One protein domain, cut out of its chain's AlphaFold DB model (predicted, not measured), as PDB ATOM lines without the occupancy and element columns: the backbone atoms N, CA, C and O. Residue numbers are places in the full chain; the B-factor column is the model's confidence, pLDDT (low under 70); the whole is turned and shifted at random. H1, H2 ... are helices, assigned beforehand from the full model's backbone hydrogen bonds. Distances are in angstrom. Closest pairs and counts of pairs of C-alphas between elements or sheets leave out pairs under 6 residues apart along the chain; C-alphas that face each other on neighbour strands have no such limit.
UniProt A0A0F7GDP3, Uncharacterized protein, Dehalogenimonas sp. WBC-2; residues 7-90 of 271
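This is residues 7 to 90 of the 271 residues of an uncharacterized protein of Dehalogenimonas sp. WBC-2 (UniProt A0A0F7GDP3). H2 and H5 lie side by side with H6 crossing both; H1 runs off at one end, residues 7 to 12 sticking out, with H3 and H4 toward the other. The printed part has 84 residues and six named helices, H1 to H6; the class is all helix. It is compact, radius of gyration of the C-alphas 13.4 A, spanning 39 by 24 by 19 A.

H1, residues 7 to 23, and H2, residues 26 to 37, are close but not clearly touching. H3, residues 46 to 50, and H4, residues 54 to 58, touch no helix. H5, residues 63 to 76, touches H2, closest C-alphas 63 and 37, 6.4 A. H6, residues 81 to 89, touches H2, closest C-alphas 88 and 31, 4.3 A. In H6 4 of 5 O i to N i+4 pairs are within hydrogen-bond range, elsewhere every pair.

H1, 24.4 A long, begins at C-alpha 7 (-20.612, -1.199, -8.104); H6 ends at C-alpha 89 (-30.800, -20.195, 10.144).

The printed part has no cut; pLDDT is under 70 at residue 55.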
ATOM      1  N   GLU A   7     -19.617  -0.816  -9.106       80.81
ATOM      2  CA  GLU A   7     -20.612  -1.199  -8.104       80.81
ATOM      3  C   GLU A   7     -21.758  -2.020  -8.688       80.81
ATOM      4  O   GLU A   7     -22.092  -3.079  -8.157       80.81
ATOM      5  N   GLU A   8     -22.326  -1.594  -9.812       82.31
ATOM      6  CA  GLU A   8     -23.401  -2.332 -10.479       82.31
ATOM      7  C   GLU A   8     -22.933  -3.712 -10.946       82.31
ATOM      8  O   GLU A   8     -23.636  -4.711 -10.771       82.31
ATOM      9  N   ARG A   9     -21.719  -3.790 -11.503       82.94
ATOM     10  CA  ARG A   9     -21.108  -5.058 -11.916       82.94
ATOM     11  C   ARG A   9     -20.861  -5.972 -10.717       82.94
ATOM     12  O   ARG A   9     -21.149  -7.161 -10.814       82.94
ATOM     13  N   TRP A  10     -20.358  -5.439  -9.604       81.25
ATOM     14  CA  TRP A  10     -20.149  -6.219  -8.383       81.25
ATOM     15  C   TRP A  10     -21.473  -6.759  -7.834       81.25
ATOM     16  O   TRP A  10     -21.612  -7.970  -7.704       81.25
ATOM     17  N   ARG A  11     -22.492  -5.907  -7.652       81.75
ATOM     18  CA  ARG A  11     -23.831  -6.332  -7.196       81.75
ATOM     19  C   ARG A  11     -24.445  -7.403  -8.098       81.75
ATOM     20  O   ARG A  11     -25.058  -8.350  -7.603       81.75
ATOM     21  N   ARG A  12     -24.286  -7.273  -9.421       84.12
ATOM     22  CA  ARG A  12     -24.751  -8.280 -10.385       84.12
ATOM     23  C   ARG A  12     -24.021  -9.611 -10.199       84.12
ATOM     24  O   ARG A  12     -24.682 -10.635 -10.059       84.12
ATOM     25  N   ASN A  13     -22.690  -9.588 -10.138       85.19
ATOM     26  CA  ASN A  13     -21.879 -10.793  -9.953       85.19
ATOM     27  C   ASN A  13     -22.195 -11.485  -8.615       85.19
ATOM     28  O   ASN A  13     -22.334 -12.704  -8.570       85.19
ATOM     29  N   THR A  14     -22.371 -10.717  -7.536       84.38
ATOM     30  CA  THR A  14     -22.818 -11.223  -6.232       84.38
ATOM     31  C   THR A  14     -24.158 -11.951  -6.346       84.38
ATOM     32  O   THR A  14     -24.306 -13.068  -5.849       84.38
ATOM     33  N   LYS A  15     -25.132 -11.359  -7.049       86.25
ATOM     34  CA  LYS A  15     -26.446 -11.978  -7.264       86.25
ATOM     35  C   LYS A  15     -26.337 -13.301  -8.025       86.25
ATOM     36  O   LYS A  15     -26.988 -14.272  -7.653       86.25
ATOM     37  N   GLU A  16     -25.515 -13.351  -9.069       88.31
ATOM     38  CA  GLU A  16     -25.282 -14.570  -9.855       88.31
ATOM     39  C   GLU A  16     -24.662 -15.688  -9.001       88.31
ATOM     40  O   GLU A  16     -25.120 -16.830  -9.048       88.31
ATOM     41  N   ARG A  17     -23.684 -15.358  -8.149       88.44
ATOM     42  CA  ARG A  17     -23.054 -16.311  -7.216       88.44
ATOM     43  C   ARG A  17     -24.024 -16.845  -6.180       88.44
ATOM     44  O   ARG A  17     -24.004 -18.035  -5.881       88.44
ATOM     45  N   LEU A  18     -24.886 -15.980  -5.653       88.00
ATOM     46  CA  LEU A  18     -25.916 -16.387  -4.710       88.00
ATOM     47  C   LEU A  18     -26.899 -17.375  -5.348       88.00
ATOM     48  O   LEU A  18     -27.231 -18.385  -4.732       88.00
ATOM     49  N   ILE A  19     -27.336 -17.104  -6.581       89.19
ATOM     50  CA  ILE A  19     -28.205 -18.018  -7.334       89.19
ATOM     51  C   ILE A  19     -27.495 -19.361  -7.537       89.19
ATOM     52  O   ILE A  19     -28.081 -20.405  -7.252       89.19
ATOM     53  N   ALA A  20     -26.222 -19.344  -7.943       91.25
ATOM     54  CA  ALA A  20     -25.427 -20.558  -8.106       91.25
ATOM     55  C   ALA A  20     -25.286 -21.349  -6.791       91.25
ATOM     56  O   ALA A  20     -25.443 -22.570  -6.784       91.25
ATOM     57  N   LEU A  21     -25.053 -20.668  -5.661       91.19
ATOM     58  CA  LEU A  21     -25.009 -21.295  -4.340       91.19
ATOM     59  C   LEU A  21     -26.357 -21.940  -3.991       91.19
ATOM     60  O   LEU A  21     -26.391 -23.099  -3.578       91.19
ATOM     61  N   GLN A  22     -27.470 -21.226  -4.169       89.44
ATOM     62  CA  GLN A  22     -28.807 -21.747  -3.869       89.44
ATOM     63  C   GLN A  22     -29.165 -22.962  -4.738       89.44
ATOM     64  O   GLN A  22     -29.776 -23.905  -4.244       89.44
ATOM     65  N   GLN A  23     -28.731 -22.979  -6.000       92.31
ATOM     66  CA  GLN A  23     -28.948 -24.091  -6.931       92.31
ATOM     67  C   GLN A  23     -28.014 -25.289  -6.693       92.31
ATOM     68  O   GLN A  23     -28.303 -26.386  -7.157       92.31
ATOM     69  N   SER A  24     -26.917 -25.115  -5.950       93.31
ATOM     70  CA  SER A  24     -25.930 -26.182  -5.713       93.31
ATOM     71  C   SER A  24     -26.404 -27.306  -4.779       93.31
ATOM     72  O   SER A  24     -25.755 -28.344  -4.693       93.31
ATOM     73  N   GLY A  25     -27.495 -27.098  -4.033       93.12
ATOM     74  CA  GLY A  25     -27.964 -28.017  -2.988       93.12
ATOM     75  C   GLY A  25     -27.166 -27.960  -1.673       93.12
ATOM     76  O   GLY A  25     -27.619 -28.505  -0.663       93.12
ATOM     77  N   GLU A  26     -26.029 -27.254  -1.634       94.62
ATOM     78  CA  GLU A  26     -25.199 -27.113  -0.427       94.62
ATOM     79  C   GLU A  26     -25.950 -26.412   0.706       94.62
ATOM     80  O   GLU A  26     -25.871 -26.835   1.858       94.62
ATOM     81  N   VAL A  27     -26.737 -25.380   0.382       93.19
ATOM     82  CA  VAL A  27     -27.501 -24.622   1.384       93.19
ATOM     83  C   VAL A  27     -28.487 -25.533   2.112       93.19
ATOM     84  O   VAL A  27     -28.576 -25.489   3.333       93.19
ATOM     85  N   ASP A  28     -29.213 -26.396   1.401       94.06
ATOM     86  CA  ASP A  28     -30.195 -27.294   2.022       94.06
ATOM     87  C   ASP A  28     -29.538 -28.429   2.814       94.06
ATOM     88  O   ASP A  28     -30.078 -28.879   3.833       94.06
ATOM     89  N   ARG A  29     -28.365 -28.891   2.373       95.81
ATOM     90  CA  ARG A  29     -27.541 -29.853   3.115       95.81
ATOM     91  C   ARG A  29     -27.058 -29.246   4.434       95.81
ATOM     92  O   ARG A  29     -27.320 -29.812   5.498       95.81
ATOM     93  N   LEU A  30     -26.423 -28.076   4.370       95.56
ATOM     94  CA  LEU A  30     -25.899 -27.356   5.531       95.56
ATOM     95  C   LEU A  30     -27.014 -26.910   6.473       95.56
ATOM     96  O   LEU A  30     -26.870 -27.052   7.683       95.56
ATOM     97  N   ARG A  31     -28.157 -26.466   5.944       95.31
ATOM     98  CA  ARG A  31     -29.330 -26.075   6.735       95.31
ATOM     99  C   ARG A  31     -29.846 -27.222   7.589       95.31
ATOM    100  O   ARG A  31     -30.043 -27.041   8.787       95.31
ATOM    101  N   ARG A  32     -30.061 -28.402   6.995       95.12
ATOM    102  CA  ARG A  32     -30.553 -29.580   7.730       95.12
ATOM    103  C   ARG A  32     -29.585 -29.988   8.835       95.12
ATOM    104  O   ARG A  32     -30.017 -30.202   9.965       95.12
ATOM    105  N   ARG A  33     -28.285 -30.035   8.525       95.00
ATOM    106  CA  ARG A  33     -27.235 -30.361   9.500       95.00
ATOM    107  C   ARG A  33     -27.163 -29.325  10.626       95.00
ATOM    108  O   ARG A  33     -27.183 -29.696  11.794       95.00
ATOM    109  N   GLY A  34     -27.134 -28.038  10.285       93.25
ATOM    110  CA  GLY A  34     -27.038 -26.939  11.244       93.25
ATOM    111  C   GLY A  34     -28.236 -26.886  12.184       93.25
ATOM    112  O   GLY A  34     -28.062 -26.774  13.395       93.25
ATOM    113  N   LEU A  35     -29.456 -27.025  11.648       93.31
ATOM    114  CA  LEU A  35     -30.682 -27.064  12.448       93.31
ATOM    115  C   LEU A  35     -30.684 -28.254  13.420       93.31
ATOM    116  O   LEU A  35     -31.013 -28.066  14.590       93.31
ATOM    117  N   ALA A  36     -30.236 -29.434  12.979       93.44
ATOM    118  CA  ALA A  36     -30.106 -30.604  13.845       93.44
ATOM    119  C   ALA A  36     -29.109 -30.377  14.999       93.44
ATOM    120  O   ALA A  36     -29.426 -30.705  16.140       93.44
ATOM    121  N   ILE A  37     -27.953 -29.751  14.733       92.88
ATOM    122  CA  ILE A  37     -26.934 -29.433  15.755       92.88
ATOM    123  C   ILE A  37     -27.502 -28.537  16.864       92.88
ATOM    124  O   ILE A  37     -27.227 -28.747  18.045       92.88
ATOM    125  N   ILE A  38     -28.320 -27.548  16.500       90.00
ATOM    126  CA  ILE A  38     -28.941 -26.634  17.470       90.00
ATOM    127  C   ILE A  38     -30.280 -27.153  18.020       90.00
ATOM    128  O   ILE A  38     -30.979 -26.416  18.713       90.00
ATOM    129  N   GLY A  39     -30.658 -28.400  17.711       89.06
ATOM    130  CA  GLY A  39     -31.880 -29.035  18.213       89.06
ATOM    131  C   GLY A  39     -33.171 -28.416  17.676       89.06
ATOM    132  O   GLY A  39     -34.185 -28.390  18.371       89.06
ATOM    133  N   ARG A  40     -33.151 -27.876  16.454       89.75
ATOM    134  CA  ARG A  40     -34.309 -27.242  15.814       89.75
ATOM    135  C   ARG A  40     -34.705 -27.961  14.534       89.75
ATOM    136  O   ARG A  40     -33.888 -28.537  13.831       89.75
ATOM    137  N   THR A  41     -35.981 -27.845  14.193       89.94
ATOM    138  CA  THR A  41     -36.530 -28.288  12.900       89.94
ATOM    139  C   THR A  41     -36.858 -27.116  11.979       89.94
ATOM    140  O   THR A  41     -36.922 -27.276  10.763       89.94
ATOM    141  N   LYS A  42     -37.044 -25.919  12.548       92.25
ATOM    142  CA  LYS A  42     -37.405 -24.692  11.830       92.25
ATOM    143  C   LYS A  42     -36.354 -23.604  12.029       92.25
ATOM    144  O   LYS A  42     -35.810 -23.435  13.127       92.25
ATOM    145  N   ARG A  43     -36.149 -22.830  10.961       92.56
ATOM    146  CA  ARG A  43     -35.372 -21.583  10.957       92.56
ATOM    147  C   ARG A  43     -35.957 -20.562  11.945       92.56
ATOM    148  O   ARG A  43     -37.114 -20.668  12.356       92.56
ATOM    149  N   PHE A  44     -35.135 -19.613  12.360       88.62
ATOM    150  CA  PHE A  44     -35.526 -18.434  13.122       88.62
ATOM    151  C   PHE A  44     -36.099 -17.370  12.183       88.62
ATOM    152  O   PHE A  44     -35.685 -17.283  11.032       88.62
ATOM    153  N   THR A  45     -37.003 -16.535  12.684       87.88
ATOM    154  CA  THR A  45     -37.260 -15.225  12.069       87.88
ATOM    155  C   THR A  45     -36.088 -14.284  12.353       87.88
ATOM    156  O   THR A  45     -35.351 -14.522  13.315       87.88
ATOM    157  N   SER A  46     -35.921 -13.207  11.581       80.00
ATOM    158  CA  SER A  46     -34.872 -12.200  11.833       80.00
ATOM    159  C   SER A  46     -34.870 -11.693  13.283       80.00
ATOM    160  O   SER A  46     -33.817 -11.646  13.917       80.00
ATOM    161  N   ASP A  47     -36.044 -11.415  13.856       79.88
ATOM    162  CA  ASP A  47     -36.178 -10.971  15.252       79.88
ATOM    163  C   ASP A  47     -35.755 -12.038  16.266       79.88
ATOM    164  O   ASP A  47     -35.078 -11.744  17.255       79.88
ATOM    165  N   ALA A  48     -36.157 -13.291  16.041       83.19
ATOM    166  CA  ALA A  48     -35.784 -14.395  16.918       83.19
ATOM    167  C   ALA A  48     -34.284 -14.699  16.813       83.19
ATOM    168  O   ALA A  48     -33.653 -15.040  17.811       83.19
ATOM    169  N   TRP A  49     -33.709 -14.538  15.620       83.44
ATOM    170  CA  TRP A  49     -32.278 -14.652  15.390       83.44
ATOM    171  C   TRP A  49     -31.504 -13.552  16.125       83.44
ATOM    172  O   TRP A  49     -30.580 -13.862  16.871       83.44
ATOM    173  N   ALA A  50     -31.928 -12.290  16.029       76.81
ATOM    174  CA  ALA A  50     -31.279 -11.175  16.724       76.81
ATOM    175  C   ALA A  50     -31.261 -11.343  18.256       76.81
ATOM    176  O   ALA A  50     -30.306 -10.943  18.917       76.81
ATOM    177  N   LYS A  51     -32.298 -11.972  18.824       78.00
ATOM    178  CA  LYS A  51     -32.425 -12.226  20.271       78.00
ATOM    179  C   LYS A  51     -31.798 -13.544  20.727       78.00
ATOM    180  O   LYS A  51     -31.788 -13.839  21.919       78.00
ATOM    181  N   SER A  52     -31.321 -14.367  19.798       74.00
ATOM    182  CA  SER A  52     -30.828 -15.700  20.128       74.00
ATOM    183  C   SER A  52     -29.374 -15.659  20.623       74.00
ATOM    184  O   SER A  52     -28.516 -15.050  19.979       74.00
ATOM    185  N   PRO A  53     -29.060 -16.308  21.759       71.69
ATOM    186  CA  PRO A  53     -27.748 -16.204  22.386       71.69
ATOM    187  C   PRO A  53     -26.667 -16.906  21.554       71.69
ATOM    188  O   PRO A  53     -26.550 -18.131  21.543       71.69
ATOM    189  N   THR A  54     -25.809 -16.117  20.899       70.94
ATOM    190  CA  THR A  54     -24.673 -16.608  20.097       70.94
ATOM    191  C   THR A  54     -23.769 -17.564  20.882       70.94
ATOM    192  O   THR A  54     -23.327 -18.577  20.343       70.94
ATOM    193  N   ARG A  55     -23.548 -17.304  22.179       63.84
ATOM    194  CA  ARG A  55     -22.753 -18.180  23.060       63.84
ATOM    195  C   ARG A  55     -23.335 -19.586  23.210       63.84
ATOM    196  O   ARG A  55     -22.563 -20.533  23.288       63.84
ATOM    197  N   GLU A  56     -24.659 -19.728  23.230       73.62
ATOM    198  CA  GLU A  56     -25.309 -21.034  23.388       73.62
ATOM    199  C   GLU A  56     -25.206 -21.878  22.113       73.62
ATOM    200  O   GLU A  56     -25.085 -23.095  22.182       73.62
ATOM    201  N   ARG A  57     -25.212 -21.247  20.932       77.19
ATOM    202  CA  ARG A  57     -24.957 -21.956  19.669       77.19
ATOM    203  C   ARG A  57     -23.518 -22.441  19.580       77.19
ATOM    204  O   ARG A  57     -23.283 -23.600  19.261       77.19
ATOM    205  N   LEU A  58     -22.567 -21.559  19.893       76.75
ATOM    206  CA  LEU A  58     -21.136 -21.857  19.812       76.75
ATOM    207  C   LEU A  58     -20.697 -22.963  20.781       76.75
ATOM    208  O   LEU A  58     -19.677 -23.604  20.532       76.75
ATOM    209  N   SER A  59     -21.450 -23.198  21.859       80.38
ATOM    210  CA  SER A  59     -21.193 -24.288  22.803       80.38
ATOM    211  C   SER A  59     -21.797 -25.635  22.385       80.38
ATOM    212  O   SER A  59     -21.514 -26.642  23.035       80.38
ATOM    213  N   ARG A  60     -22.602 -25.703  21.309       86.56
ATOM    214  CA  ARG A  60     -23.173 -26.972  20.829       86.56
ATOM    215  C   ARG A  60     -22.085 -27.851  20.188       86.56
ATOM    216  O   ARG A  60     -21.346 -27.368  19.322       86.56
ATOM    217  N   PRO A  61     -22.006 -29.149  20.540       89.12
ATOM    218  CA  PRO A  61     -21.083 -30.081  19.896       89.12
ATOM    219  C   PRO A  61     -21.284 -30.115  18.375       89.12
ATOM    220  O   PRO A  61     -22.413 -30.185  17.894       89.12
ATOM    221  N   GLY A  62     -20.191 -30.039  17.612       89.88
ATOM    222  CA  GLY A  62     -20.220 -30.052  16.144       89.88
ATOM    223  C   GLY A  62     -20.613 -28.727  15.474       89.88
ATOM    224  O   GLY A  62     -20.505 -28.622  14.253       89.88
ATOM    225  N   PHE A  63     -21.010 -27.690  16.229       90.19
ATOM    226  CA  PHE A  63     -21.357 -26.389  15.641       90.19
ATOM    227  C   PHE A  63     -20.154 -25.711  14.988       90.19
ATOM    228  O   PHE A  63     -20.278 -25.161  13.899       90.19
ATOM    229  N   ARG A  64     -18.977 -25.780  15.622       89.44
ATOM    230  CA  ARG A  64     -17.746 -25.183  15.080       89.44
ATOM    231  C   ARG A  64     -17.345 -25.807  13.742       89.44
ATOM    232  O   ARG A  64     -17.085 -25.075  12.798       89.44
ATOM    233  N   GLU A  65     -17.366 -27.133  13.645       92.50
ATOM    234  CA  GLU A  65     -17.069 -27.849  12.396       92.50
ATOM    235  C   GLU A  65     -18.073 -27.500  11.293       92.50
ATOM    236  O   GLU A  65     -17.697 -27.259  10.149       92.50
ATOM    237  N   TRP A  66     -19.361 -27.432  11.641       94.25
ATOM    238  CA  TRP A  66     -20.401 -26.992  10.713       94.25
ATOM    239  C   TRP A  66     -20.177 -25.546  10.248       94.25
ATOM    240  O   TRP A  66     -20.325 -25.251   9.065       94.25
ATOM    241  N   TYR A  67     -19.774 -24.651  11.150       90.44
ATOM    242  CA  TYR A  67     -19.480 -23.258  10.822       90.44
ATOM    243  C   TYR A  67     -18.262 -23.132   9.893       90.44
ATOM    244  O   TYR A  67     -18.290 -22.375   8.923       90.44
ATOM    245  N   GLU A  68     -17.209 -23.914  10.134       91.19
ATOM    246  CA  GLU A  68     -16.037 -23.983   9.253       91.19
ATOM    247  C   GLU A  68     -16.395 -24.523   7.861       91.19
ATOM    248  O   GLU A  68     -15.915 -24.002   6.852       91.19
ATOM    249  N   GLU A  69     -17.296 -25.505   7.784       93.75
ATOM    250  CA  GLU A  69     -17.824 -26.012   6.517       93.75
ATOM    251  C   GLU A  69     -18.640 -24.943   5.772       93.75
ATOM    252  O   GLU A  69     -18.419 -24.720   4.580       93.75
ATOM    253  N   CYS A  70     -19.524 -24.224   6.472       91.19
ATOM    254  CA  CYS A  70     -20.236 -23.072   5.920       91.19
ATOM    255  C   CYS A  70     -19.256 -22.040   5.347       91.19
ATOM    256  O   CYS A  70     -19.414 -21.603   4.209       91.19
ATOM    257  N   ARG A  71     -18.190 -21.706   6.081       89.12
ATOM    258  CA  ARG A  71     -17.149 -20.780   5.615       89.12
ATOM    259  C   ARG A  71     -16.434 -21.286   4.359       89.12
ATOM    260  O   ARG A  71     -16.183 -20.504   3.441       89.12
ATOM    261  N   ALA A  72     -16.113 -22.577   4.294       90.81
ATOM    262  CA  ALA A  72     -15.465 -23.178   3.131       90.81
ATOM    263  C   ALA A  72     -16.363 -23.131   1.883       90.81
ATOM    264  O   ALA A  72     -15.900 -22.754   0.803       90.81
ATOM    265  N   VAL A  73     -17.654 -23.450   2.031       92.88
ATOM    266  CA  VAL A  73     -18.620 -23.366   0.929       92.88
ATOM    267  C   VAL A  73     -18.832 -21.910   0.511       92.88
ATOM    268  O   VAL A  73     -18.761 -21.627  -0.679       92.88
ATOM    269  N   ALA A  74     -18.991 -20.962   1.441       88.31
ATOM    270  CA  ALA A  74     -19.154 -19.540   1.110       88.31
ATOM    271  C   ALA A  74     -17.981 -19.041   0.260       88.31
ATOM    272  O   ALA A  74     -18.172 -18.457  -0.809       88.31
ATOM    273  N   LYS A  75     -16.757 -19.382   0.680       87.31
ATOM    274  CA  LYS A  75     -15.529 -19.031  -0.034       87.31
ATOM    275  C   LYS A  75     -15.476 -19.622  -1.445       87.31
ATOM    276  O   LYS A  75     -15.031 -18.933  -2.357       87.31
ATOM    277  N   LYS A  76     -15.959 -20.855  -1.654       89.38
ATOM    278  CA  LYS A  76     -16.043 -21.484  -2.988       89.38
ATOM    279  C   LYS A  76     -16.906 -20.674  -3.963       89.38
ATOM    280  O   LYS A  76     -16.618 -20.663  -5.154       89.38
ATOM    281  N   PHE A  77     -17.935 -19.994  -3.461       87.94
ATOM    282  CA  PHE A  77     -18.822 -19.143  -4.259       87.94
ATOM    283  C   PHE A  77     -18.436 -17.654  -4.221       87.94
ATOM    284  O   PHE A  77     -19.127 -16.839  -4.829       87.94
ATOM    285  N   GLY A  78     -17.339 -17.287  -3.546       82.12
ATOM    286  CA  GLY A  78     -16.909 -15.894  -3.411       82.12
ATOM    287  C   GLY A  78     -17.903 -15.036  -2.624       82.12
ATOM    288  O   GLY A  78     -18.174 -13.907  -3.025       82.12
ATOM    289  N   LEU A  79     -18.472 -15.604  -1.556       83.19
ATOM    290  CA  LEU A  79     -19.398 -14.961  -0.620       83.19
ATOM    291  C   LEU A  79     -18.754 -14.876   0.775       83.19
ATOM    292  O   LEU A  79     -17.820 -15.620   1.093       83.19
ATOM    293  N   THR A  80     -19.251 -13.975   1.615       78.38
ATOM    294  CA  THR A  80     -18.886 -13.865   3.033       78.38
ATOM    295  C   THR A  80     -19.356 -15.083   3.833       78.38
ATOM    296  O   THR A  80     -20.344 -15.746   3.509       78.38
ATOM    297  N   ASP A  81     -18.632 -15.390   4.904       75.75
ATOM    298  CA  ASP A  81     -18.895 -16.521   5.796       75.75
ATOM    299  C   ASP A  81     -20.272 -16.454   6.470       75.75
ATOM    300  O   ASP A  81     -20.966 -17.471   6.562       75.75
ATOM    301  N   TRP A  82     -20.706 -15.258   6.859       78.25
ATOM    302  CA  TRP A  82     -22.011 -15.030   7.486       78.25
ATOM    303  C   TRP A  82     -23.196 -15.365   6.576       78.25
ATOM    304  O   TRP A  82     -24.243 -15.787   7.066       78.25
ATOM    305  N   THR A  83     -23.055 -15.228   5.257       85.69
ATOM    306  CA  THR A  83     -24.165 -15.441   4.314       85.69
ATOM    307  C   THR A  83     -24.726 -16.850   4.379       85.69
ATOM    308  O   THR A  83     -25.945 -17.030   4.372       85.69
ATOM    309  N   LEU A  84     -23.867 -17.865   4.498       88.75
ATOM    310  CA  LEU A  84     -24.335 -19.246   4.602       88.75
ATOM    311  C   LEU A  84     -24.986 -19.543   5.946       88.75
ATOM    312  O   LEU A  84     -26.001 -20.242   5.979       88.75
ATOM    313  N   GLU A  85     -24.458 -18.985   7.035       88.31
ATOM    314  CA  GLU A  85     -25.085 -19.112   8.348       88.31
ATOM    315  C   GLU A  85     -26.500 -18.515   8.330       88.31
ATOM    316  O   GLU A  85     -27.462 -19.178   8.725       88.31
ATOM    317  N   MET A  86     -26.644 -17.305   7.785       88.19
ATOM    318  CA  MET A  86     -27.924 -16.605   7.697       88.19
ATOM    319  C   MET A  86     -28.913 -17.325   6.773       88.19
ATOM    320  O   MET A  86     -30.067 -17.518   7.152       88.19
ATOM    321  N   LEU A  87     -28.475 -17.819   5.608       89.75
ATOM    322  CA  LEU A  87     -29.318 -18.636   4.721       89.75
ATOM    323  C   LEU A  87     -29.802 -19.927   5.401       89.75
ATOM    324  O   LEU A  87     -30.932 -20.376   5.170       89.75
ATOM    325  N   CYS A  88     -28.961 -20.531   6.243       91.50
ATOM    326  CA  CYS A  88     -29.308 -21.742   6.976       91.50
ATOM    327  C   CYS A  88     -30.275 -21.461   8.129       91.50
ATOM    328  O   CYS A  88     -31.222 -22.222   8.325       91.50
ATOM    329  N   PHE A  89     -30.074 -20.388   8.892       90.88
ATOM    330  CA  PHE A  89     -30.800 -20.195  10.144       90.88
ATOM    331  C   PHE A  89     -31.906 -19.157  10.117       90.88
ATOM    332  O   PHE A  89     -32.799 -19.263  10.953       90.88
ATOM    333  N   VAL A  90     -31.921 -18.225   9.173       89.94
ATOM    334  CA  VAL A  90     -32.900 -17.135   9.137       89.94
ATOM    335  C   VAL A  90     -33.880 -17.357   7.985       89.94
ATOM    336  O   VAL A  90     -33.499 -17.603   6.841       89.94
TER     337      VAL A  90